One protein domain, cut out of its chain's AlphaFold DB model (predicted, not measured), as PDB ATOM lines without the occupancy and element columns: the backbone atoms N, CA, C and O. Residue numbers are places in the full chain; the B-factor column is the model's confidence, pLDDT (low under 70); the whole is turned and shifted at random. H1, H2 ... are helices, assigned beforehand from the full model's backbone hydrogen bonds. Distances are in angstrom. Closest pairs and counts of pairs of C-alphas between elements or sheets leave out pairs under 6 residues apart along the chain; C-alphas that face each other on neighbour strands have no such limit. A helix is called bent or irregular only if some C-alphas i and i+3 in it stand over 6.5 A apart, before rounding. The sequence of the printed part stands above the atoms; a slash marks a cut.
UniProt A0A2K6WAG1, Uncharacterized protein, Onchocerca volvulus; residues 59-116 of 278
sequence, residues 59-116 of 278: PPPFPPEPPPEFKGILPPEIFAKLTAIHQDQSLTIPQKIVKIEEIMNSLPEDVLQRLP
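What this domain is: This is residues 59 to 116 of the 278 residues of an uncharacterized protein of Onchocerca volvulus (UniProt A0A2K6WAG1). What shape does the backbone make? Two longer helices, H2 and H3, lie side by side as a helical hairpin, with short H1 near H2 and short H4 at the open end of the hairpin, after H3. Before H1, residues 59 to 67 form no named element and run lengthwise beside the hairpin. What are its make-up and size? The printed part has 58 residues with four named helices, in the order H1, H2, H3, H4, and no named strand, and its class is all helix. The whole is compact, with a radius of gyration of the C-alphas of 11.4 A, and its spans of 31 by 21 by 20 A make it only just elongated.

How they stand to each other: How does the first helix stand to the second? H1, residues 68 to 72, and H2, residues 76 to 87, are close but not clearly touching; their closest C-alphas, those of Lys 71 and Phe 79, are 6.3 A apart. How does the hairpin close? H2 and H3, residues 93 to 106, form a hairpin and touch, with the closest C-alphas, those of Ile 85 and Lys 96, 5.8 A apart. They run opposite ways at a shallow tilt of 11 degrees. Where is the last helix? H4, residues 109 to 114, is close to H3 but not clearly touching, with the closest C-alphas, those of Met 104 and Leu 112, 7.7 A apart. H3 and H4 run opposite ways at a steep tilt of 65 degrees; H1 and H3, H1 and H4, and H2 and H4 are apart. What do the backbone N and O atoms show? In H2, H3 and H4 every O i to N i+4 pair is within hydrogen-bond range. In H1 0 of 1 such pairs is within range, beside 1 of 2 O i to N i+3 pairs.

Where its parts are: Where does the first helix lie? H1, residues 68 to 72, begins at C-alpha 68 at (12.058, 18.543, 53.948) and is 8.4 A long from first to last C-alpha. It is neither bent nor irregular, but only just: C-alphas 69 and 72 are 6.5 A apart. How long are the others? H2, residues 76 to 87, measures 16.4 A, and H3, residues 93 to 106, measures 20.2 A from C-alpha 93 at (16.298, 27.158, 36.904). H4, residues 109 to 114, measures 8.7 A and ends at C-alpha 114 at (-1.622, 20.756, 53.923).

The domain as a whole: How far does it reach? The two C-alphas farthest apart, those of Pro 59 and Asp 110, are 33.1 A apart. Is it unbroken? The printed part has no cut, and the links H1 to H2, H2 to H3 and H3 to H4 are tight. Where is confidence low? The mean pLDDT of the printed part is 87.0, and residues 59 to 61 and residue 94 are under 70.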
ATOM      1  N   PRO A  59      22.794  34.900  42.002       44.61
ATOM      2  CA  PRO A  59      21.502  34.485  42.526       44.61
ATOM      3  C   PRO A  59      21.712  33.268  43.432       44.61
ATOM      4  O   PRO A  59      22.578  32.432  43.131       44.61
ATOM      5  N   PRO A  60      20.999  33.181  44.572       50.88
ATOM      6  CA  PRO A  60      21.154  32.051  45.470       50.88
ATOM      7  C   PRO A  60      20.957  30.760  44.664       50.88
ATOM      8  O   PRO A  60      20.025  30.683  43.858       50.88
ATOM      9  N   PRO A  61      21.858  29.774  44.815       66.32
ATOM     10  CA  PRO A  61      21.798  28.558  44.022       66.32
ATOM     11  C   PRO A  61      20.447  27.876  44.229       66.32
ATOM     12  O   PRO A  61      19.920  27.851  45.345       66.32
ATOM     13  N   PHE A  62      19.890  27.319  43.151       73.61
ATOM     14  CA  PHE A  62      18.652  26.557  43.245       73.61
ATOM     15  C   PHE A  62      18.839  25.408  44.248       73.61
ATOM     16  O   PHE A  62      19.855  24.709  44.176       73.61
ATOM     17  N   PRO A  63      17.909  25.214  45.198       82.81
ATOM     18  CA  PRO A  63      18.090  24.235  46.259       82.81
ATOM     19  C   PRO A  63      18.225  22.818  45.679       82.81
ATOM     20  O   PRO A  63      17.464  22.454  44.780       82.81
ATOM     21  N   PRO A  64      19.148  21.990  46.196       85.88
ATOM     22  CA  PRO A  64      19.414  20.659  45.646       85.88
ATOM     23  C   PRO A  64      18.294  19.647  45.919       85.88
ATOM     24  O   PRO A  64      18.247  18.608  45.267       85.88
ATOM     25  N   GLU A  65      17.388  19.941  46.857       90.73
ATOM     26  CA  GLU A  65      16.266  19.077  47.223       90.73
ATOM     27  C   GLU A  65      14.992  19.887  47.520       90.73
ATOM     28  O   GLU A  65      15.083  21.077  47.855       90.73
ATOM     29  N   PRO A  66      13.802  19.263  47.412       90.80
ATOM     30  CA  PRO A  66      12.549  19.864  47.854       90.80
ATOM     31  C   PRO A  66      12.563  20.142  49.365       90.80
ATOM     32  O   PRO A  66      13.303  19.485  50.102       90.80
ATOM     33  N   PRO A  67      11.716  21.060  49.866       88.82
ATOM     34  CA  PRO A  67      11.614  21.331  51.295       88.82
ATOM     35  C   PRO A  67      11.389  20.041  52.105       88.82
ATOM     36  O   PRO A  67      10.469  19.282  51.779       88.82
ATOM     37  N   PRO A  68      12.169  19.779  53.173       88.72
ATOM     38  CA  PRO A  68      12.058  18.543  53.948       88.72
ATOM     39  C   PRO A  68      10.652  18.305  54.499       88.72
ATOM     40  O   PRO A  68      10.198  17.163  54.585       88.72
ATOM     41  N   GLU A  69       9.928  19.382  54.824       89.15
ATOM     42  CA  GLU A  69       8.566  19.299  55.351       89.15
ATOM     43  C   GLU A  69       7.580  18.671  54.351       89.15
ATOM     44  O   GLU A  69       6.541  18.155  54.755       89.15
ATOM     45  N   PHE A  70       7.899  18.658  53.051       93.50
ATOM     46  CA  PHE A  70       7.029  18.067  52.036       93.50
ATOM     47  C   PHE A  70       6.990  16.535  52.118       93.50
ATOM     48  O   PHE A  70       6.003  15.938  51.693       93.50
ATOM     49  N   LYS A  71       8.007  15.882  52.698       91.04
ATOM     50  CA  LYS A  71       8.152  14.413  52.696       91.04
ATOM     51  C   LYS A  71       7.026  13.672  53.430       91.04
ATOM     52  O   LYS A  71       6.721  12.540  53.080       91.04
ATOM     53  N   GLY A  72       6.410  14.298  54.436       90.06
ATOM     54  CA  GLY A  72       5.281  13.729  55.190       90.06
ATOM     55  C   GLY A  72       3.896  14.167  54.697       90.06
ATOM     56  O   GLY A  72       2.883  13.774  55.273       90.06
ATOM     57  N   ILE A  73       3.845  15.025  53.676       93.63
ATOM     58  CA  ILE A  73       2.604  15.628  53.170       93.63
ATOM     59  C   ILE A  73       2.323  15.152  51.751       93.63
ATOM     60  O   ILE A  73       1.185  14.813  51.434       93.63
ATOM     61  N   LEU A  74       3.351  15.134  50.903       94.46
ATOM     62  CA  LEU A  74       3.231  14.707  49.521       94.46
ATOM     63  C   LEU A  74       3.226  13.179  49.416       94.46
ATOM     64  O   LEU A  74       3.956  12.517  50.160       94.46
ATOM     65  N   PRO A  75       2.476  12.616  48.452       93.35
ATOM     66  CA  PRO A  75       2.633  11.217  48.085       93.35
ATOM     67  C   PRO A  75       4.103  10.901  47.748       93.35
ATOM     68  O   PRO A  75       4.762  11.733  47.102       93.35
ATOM     69  N   PRO A  76       4.644   9.737  48.161       94.37
ATOM     70  CA  PRO A  76       6.058   9.400  47.976       94.37
ATOM     71  C   PRO A  76       6.541   9.539  46.528       94.37
ATOM     72  O   PRO A  76       7.637  10.042  46.275       94.37
ATOM     73  N   GLU A  77       5.705   9.154  45.567       94.90
ATOM     74  CA  GLU A  77       5.978   9.252  44.138       94.90
ATOM     75  C   GLU A  77       6.059  10.702  43.646       94.90
ATOM     76  O   GLU A  77       6.859  11.009  42.763       94.90
ATOM     77  N   ILE A  78       5.274  11.613  44.228       95.79
ATOM     78  CA  ILE A  78       5.327  13.036  43.883       95.79
ATOM     79  C   ILE A  78       6.572  13.683  44.486       95.79
ATOM     80  O   ILE A  78       7.271  14.420  43.790       95.79
ATOM     81  N   PHE A  79       6.892  13.371  45.744       95.47
ATOM     82  CA  PHE A  79       8.118  13.865  46.372       95.47
ATOM     83  C   PHE A  79       9.357  13.411  45.586       95.47
ATOM     84  O   PHE A  79      10.224  14.229  45.292       95.47
ATOM     85  N   ALA A  80       9.399  12.150  45.144       95.41
ATOM     86  CA  ALA A  80      10.478  11.635  44.302       95.41
ATOM     87  C   ALA A  80      10.606  12.385  42.961       95.41
ATOM     88  O   ALA A  80      11.721  12.697  42.541       95.41
ATOM     89  N   LYS A  81       9.485  12.730  42.305       96.33
ATOM     90  CA  LYS A  81       9.501  13.545  41.074       96.33
ATOM     91  C   LYS A  81      10.066  14.945  41.314       96.33
ATOM     92  O   LYS A  81      10.864  15.417  40.509       96.33
ATOM     93  N   LEU A  82       9.685  15.595  42.417       95.72
ATOM     94  CA  LEU A  82      10.251  16.895  42.789       95.72
ATOM     95  C   LEU A  82      11.760  16.779  43.039       95.72
ATOM     96  O   LEU A  82      12.526  17.576  42.504       95.72
ATOM     97  N   THR A  83      12.204  15.757  43.774       95.60
ATOM     98  CA  THR A  83      13.633  15.505  44.008       95.60
ATOM     99  C   THR A  83      14.401  15.326  42.703       95.60
ATOM    100  O   THR A  83      15.442  15.957  42.526       95.60
ATOM    101  N   ALA A  84      13.864  14.555  41.753       96.47
ATOM    102  CA  ALA A  84      14.483  14.382  40.443       96.47
ATOM    103  C   ALA A  84      14.652  15.720  39.702       96.47
ATOM    104  O   ALA A  84      15.727  15.989  39.175       96.47
ATOM    105  N   ILE A  85      13.643  16.603  39.725       94.68
ATOM    106  CA  ILE A  85      13.744  17.935  39.104       94.68
ATOM    107  C   ILE A  85      14.828  18.784  39.769       94.68
ATOM    108  O   ILE A  85      15.597  19.447  39.073       94.68
ATOM    109  N   HIS A  86      14.909  18.781  41.100       92.12
ATOM    110  CA  HIS A  86      15.929  19.541  41.822       92.12
ATOM    111  C   HIS A  86      17.347  19.054  41.493       92.12
ATOM    112  O   HIS A  86      18.237  19.875  41.255       92.12
ATOM    113  N   GLN A  87      17.536  17.740  41.382       93.73
ATOM    114  CA  GLN A  87      18.836  17.117  41.131       93.73
ATOM    115  C   GLN A  87      19.268  17.149  39.657       93.73
ATOM    116  O   GLN A  87      20.467  17.091  39.383       93.73
ATOM    117  N   ASP A  88      18.334  17.294  38.714       92.69
ATOM    118  CA  ASP A  88      18.621  17.279  37.277       92.69
ATOM    119  C   ASP A  88      19.458  18.493  36.839       92.69
ATOM    120  O   ASP A  88      18.953  19.607  36.697       92.69
ATOM    121  N   GLN A  89      20.757  18.281  36.633       89.88
ATOM    122  CA  GLN A  89      21.700  19.332  36.231       89.88
ATOM    123  C   GLN A  89      21.531  19.771  34.768       89.88
ATOM    124  O   GLN A  89      22.112  20.777  34.373       89.88
ATOM    125  N   SER A  90      20.757  19.037  33.959       91.43
ATOM    126  CA  SER A  90      20.484  19.417  32.568       91.43
ATOM    127  C   SER A  90      19.422  20.512  32.449       91.43
ATOM    128  O   SER A  90      19.341  21.180  31.420       91.43
ATOM    129  N   LEU A  91      18.623  20.718  33.505       80.90
ATOM    130  CA  LEU A  91      17.563  21.717  33.530       80.90
ATOM    131  C   LEU A  91      18.070  23.069  34.024       80.90
ATOM    132  O   LEU A  91      18.675  23.180  35.093       80.90
ATOM    133  N   THR A  92      17.704  24.125  33.302       79.75
ATOM    134  CA  THR A  92      17.846  25.499  33.791       79.75
ATOM    135  C   THR A  92      16.886  25.758  34.957       79.75
ATOM    136  O   THR A  92      15.870  25.077  35.117       79.75
ATOM    137  N   ILE A  93      17.175  26.769  35.785       73.21
ATOM    138  CA  ILE A  93      16.298  27.158  36.904       73.21
ATOM    139  C   ILE A  93      14.850  27.419  36.436       73.21
ATOM    140  O   ILE A  93      13.937  26.850  37.039       73.21
ATOM    141  N   PRO A  94      14.605  28.183  35.350       68.63
ATOM    142  CA  PRO A  94      13.254  28.346  34.815       68.63
ATOM    143  C   PRO A  94      12.576  27.015  34.464       68.63
ATOM    144  O   PRO A  94      11.431  26.789  34.847       68.63
ATOM    145  N   GLN A  95      13.285  26.091  33.808       75.78
ATOM    146  CA  GLN A  95      12.726  24.784  33.444       75.78
ATOM    147  C   GLN A  95      12.361  23.943  34.670       75.78
ATOM    148  O   GLN A  95      11.326  23.276  34.671       75.78
ATOM    149  N   LYS A  96      13.187  23.979  35.725       83.57
ATOM    150  CA  LYS A  96      12.869  23.312  36.995       83.57
ATOM    151  C   LYS A  96      11.568  23.850  37.578       83.57
ATOM    152  O   LYS A  96      10.725  23.068  38.002       83.57
ATOM    153  N   ILE A  97      11.381  25.166  37.564       76.46
ATOM    154  CA  ILE A  97      10.214  25.814  38.170       76.46
ATOM    155  C   ILE A  97       8.930  25.485  37.417       76.46
ATOM    156  O   ILE A  97       7.952  25.120  38.062       76.46
ATOM    157  N   VAL A  98       8.955  25.497  36.083       78.19
ATOM    158  CA  VAL A  98       7.811  25.078  35.255       78.19
ATOM    159  C   VAL A  98       7.410  23.637  35.571       78.19
ATOM    160  O   VAL A  98       6.245  23.353  35.835       78.19
ATOM    161  N   LYS A  99       8.380  22.718  35.626       86.54
ATOM    162  CA  LYS A  99       8.101  21.313  35.958       86.54
ATOM    163  C   LYS A  99       7.572  21.139  37.381       86.54
ATOM    164  O   LYS A  99       6.703  20.303  37.618       86.54
ATOM    165  N   ILE A 100       8.097  21.903  38.339       89.10
ATOM    166  CA  ILE A 100       7.584  21.907  39.712       89.10
ATOM    167  C   ILE A 100       6.143  22.409  39.714       89.10
ATOM    168  O   ILE A 100       5.294  21.769  40.319       89.10
ATOM    169  N   GLU A 101       5.845  23.504  39.021       81.83
ATOM    170  CA  GLU A 101       4.498  24.062  38.933       81.83
ATOM    171  C   GLU A 101       3.495  23.067  38.340       81.83
ATOM    172  O   GLU A 101       2.426  22.878  38.919       81.83
ATOM    173  N   GLU A 102       3.845  22.372  37.256       86.95
ATOM    174  CA  GLU A 102       3.013  21.307  36.684       86.95
ATOM    175  C   GLU A 102       2.691  20.221  37.719       86.95
ATOM    176  O   GLU A 102       1.534  19.819  37.872       86.95
ATOM    177  N   ILE A 103       3.698  19.784  38.483       91.40
ATOM    178  CA  ILE A 103       3.501  18.826  39.572       91.40
ATOM    179  C   ILE A 103       2.573  19.408  40.638       91.40
ATOM    180  O   ILE A 103       1.614  18.742  41.026       91.40
ATOM    181  N   MET A 104       2.814  20.638  41.094       87.75
ATOM    182  CA  MET A 104       2.002  21.266  42.139       87.75
ATOM    183  C   MET A 104       0.543  21.431  41.698       87.75
ATOM    184  O   MET A 104      -0.361  21.122  42.468       87.75
ATOM    185  N   ASN A 105       0.292  21.840  40.456       85.53
ATOM    186  CA  ASN A 105      -1.063  22.007  39.924       85.53
ATOM    187  C   ASN A 105      -1.804  20.669  39.753       85.53
ATOM    188  O   ASN A 105      -3.036  20.636  39.811       85.53
ATOM    189  N   SER A 106      -1.071  19.560  39.600       90.03
ATOM    190  CA  SER A 106      -1.644  18.210  39.537       90.03
ATOM    191  C   SER A 106      -2.068  17.641  40.899       90.03
ATOM    192  O   SER A 106      -2.826  16.672  40.945       90.03
ATOM    193  N   LEU A 107      -1.613  18.228  42.013       91.18
ATOM    194  CA  LEU A 107      -1.903  17.719  43.353       91.18
ATOM    195  C   LEU A 107      -3.385  17.890  43.734       91.18
ATOM    196  O   LEU A 107      -4.010  18.884  43.354       91.18
ATOM    197  N   PRO A 108      -3.966  16.973  44.528       92.11
ATOM    198  CA  PRO A 108      -5.280  17.165  45.139       92.11
ATOM    199  C   PRO A 108      -5.349  18.429  46.006       92.11
ATOM    200  O   PRO A 108      -4.349  18.855  46.587       92.11
ATOM    201  N   GLU A 109      -6.538  19.027  46.106       88.47
ATOM    202  CA  GLU A 109      -6.733  20.270  46.866       88.47
ATOM    203  C   GLU A 109      -6.408  20.089  48.356       88.47
ATOM    204  O   GLU A 109      -5.729  20.921  48.951       88.47
ATOM    205  N   ASP A 110      -6.804  18.964  48.955       90.61
ATOM    206  CA  ASP A 110      -6.511  18.656  50.356       90.61
ATOM    207  C   ASP A 110      -5.000  18.538  50.624       90.61
ATOM    208  O   ASP A 110      -4.517  18.974  51.672       90.61
ATOM    209  N   VAL A 111      -4.233  18.025  49.657       92.86
ATOM    210  CA  VAL A 111      -2.768  17.954  49.743       92.86
ATOM    211  C   VAL A 111      -2.164  19.352  49.653       92.86
ATOM    212  O   VAL A 111      -1.329  19.703  50.487       92.86
ATOM    213  N   LEU A 112      -2.612  20.177  48.699       90.03
ATOM    214  CA  LEU A 112      -2.157  21.565  48.557       90.03
ATOM    215  C   LEU A 112      -2.406  22.378  49.830       90.03
ATOM    216  O   LEU A 112      -1.508  23.080  50.300       90.03
ATOM    217  N   GLN A 113      -3.581  22.223  50.441       88.49
ATOM    218  CA  GLN A 113      -3.931  22.897  51.690       88.49
ATOM    219  C   GLN A 113      -3.129  22.401  52.897       88.49
ATOM    220  O   GLN A 113      -3.051  23.100  53.906       88.49
ATOM    221  N   ARG A 114      -2.493  21.231  52.839       91.90
ATOM    222  CA  ARG A 114      -1.622  20.756  53.923       91.90
ATOM    223  C   ARG A 114      -0.193  21.270  53.818       91.90
ATOM    224  O   ARG A 114       0.541  21.169  54.799       91.90
ATOM    225  N   LEU A 115       0.207  21.827  52.674       91.35
ATOM    226  CA  LEU A 115       1.568  22.315  52.487       91.35
ATOM    227  C   LEU A 115       1.875  23.480  53.434       91.35
ATOM    228  O   LEU A 115       1.062  24.403  53.572       91.35
ATOM    229  N   PRO A 116       3.056  23.474  54.076       89.13
ATOM    230  CA  PRO A 116       3.435  24.546  54.970       89.13
ATOM    231  C   PRO A 116       3.712  25.823  54.175       89.13
ATOM    232  O   PRO A 116       4.235  25.796  53.055       89.13
TER     233      PRO A 116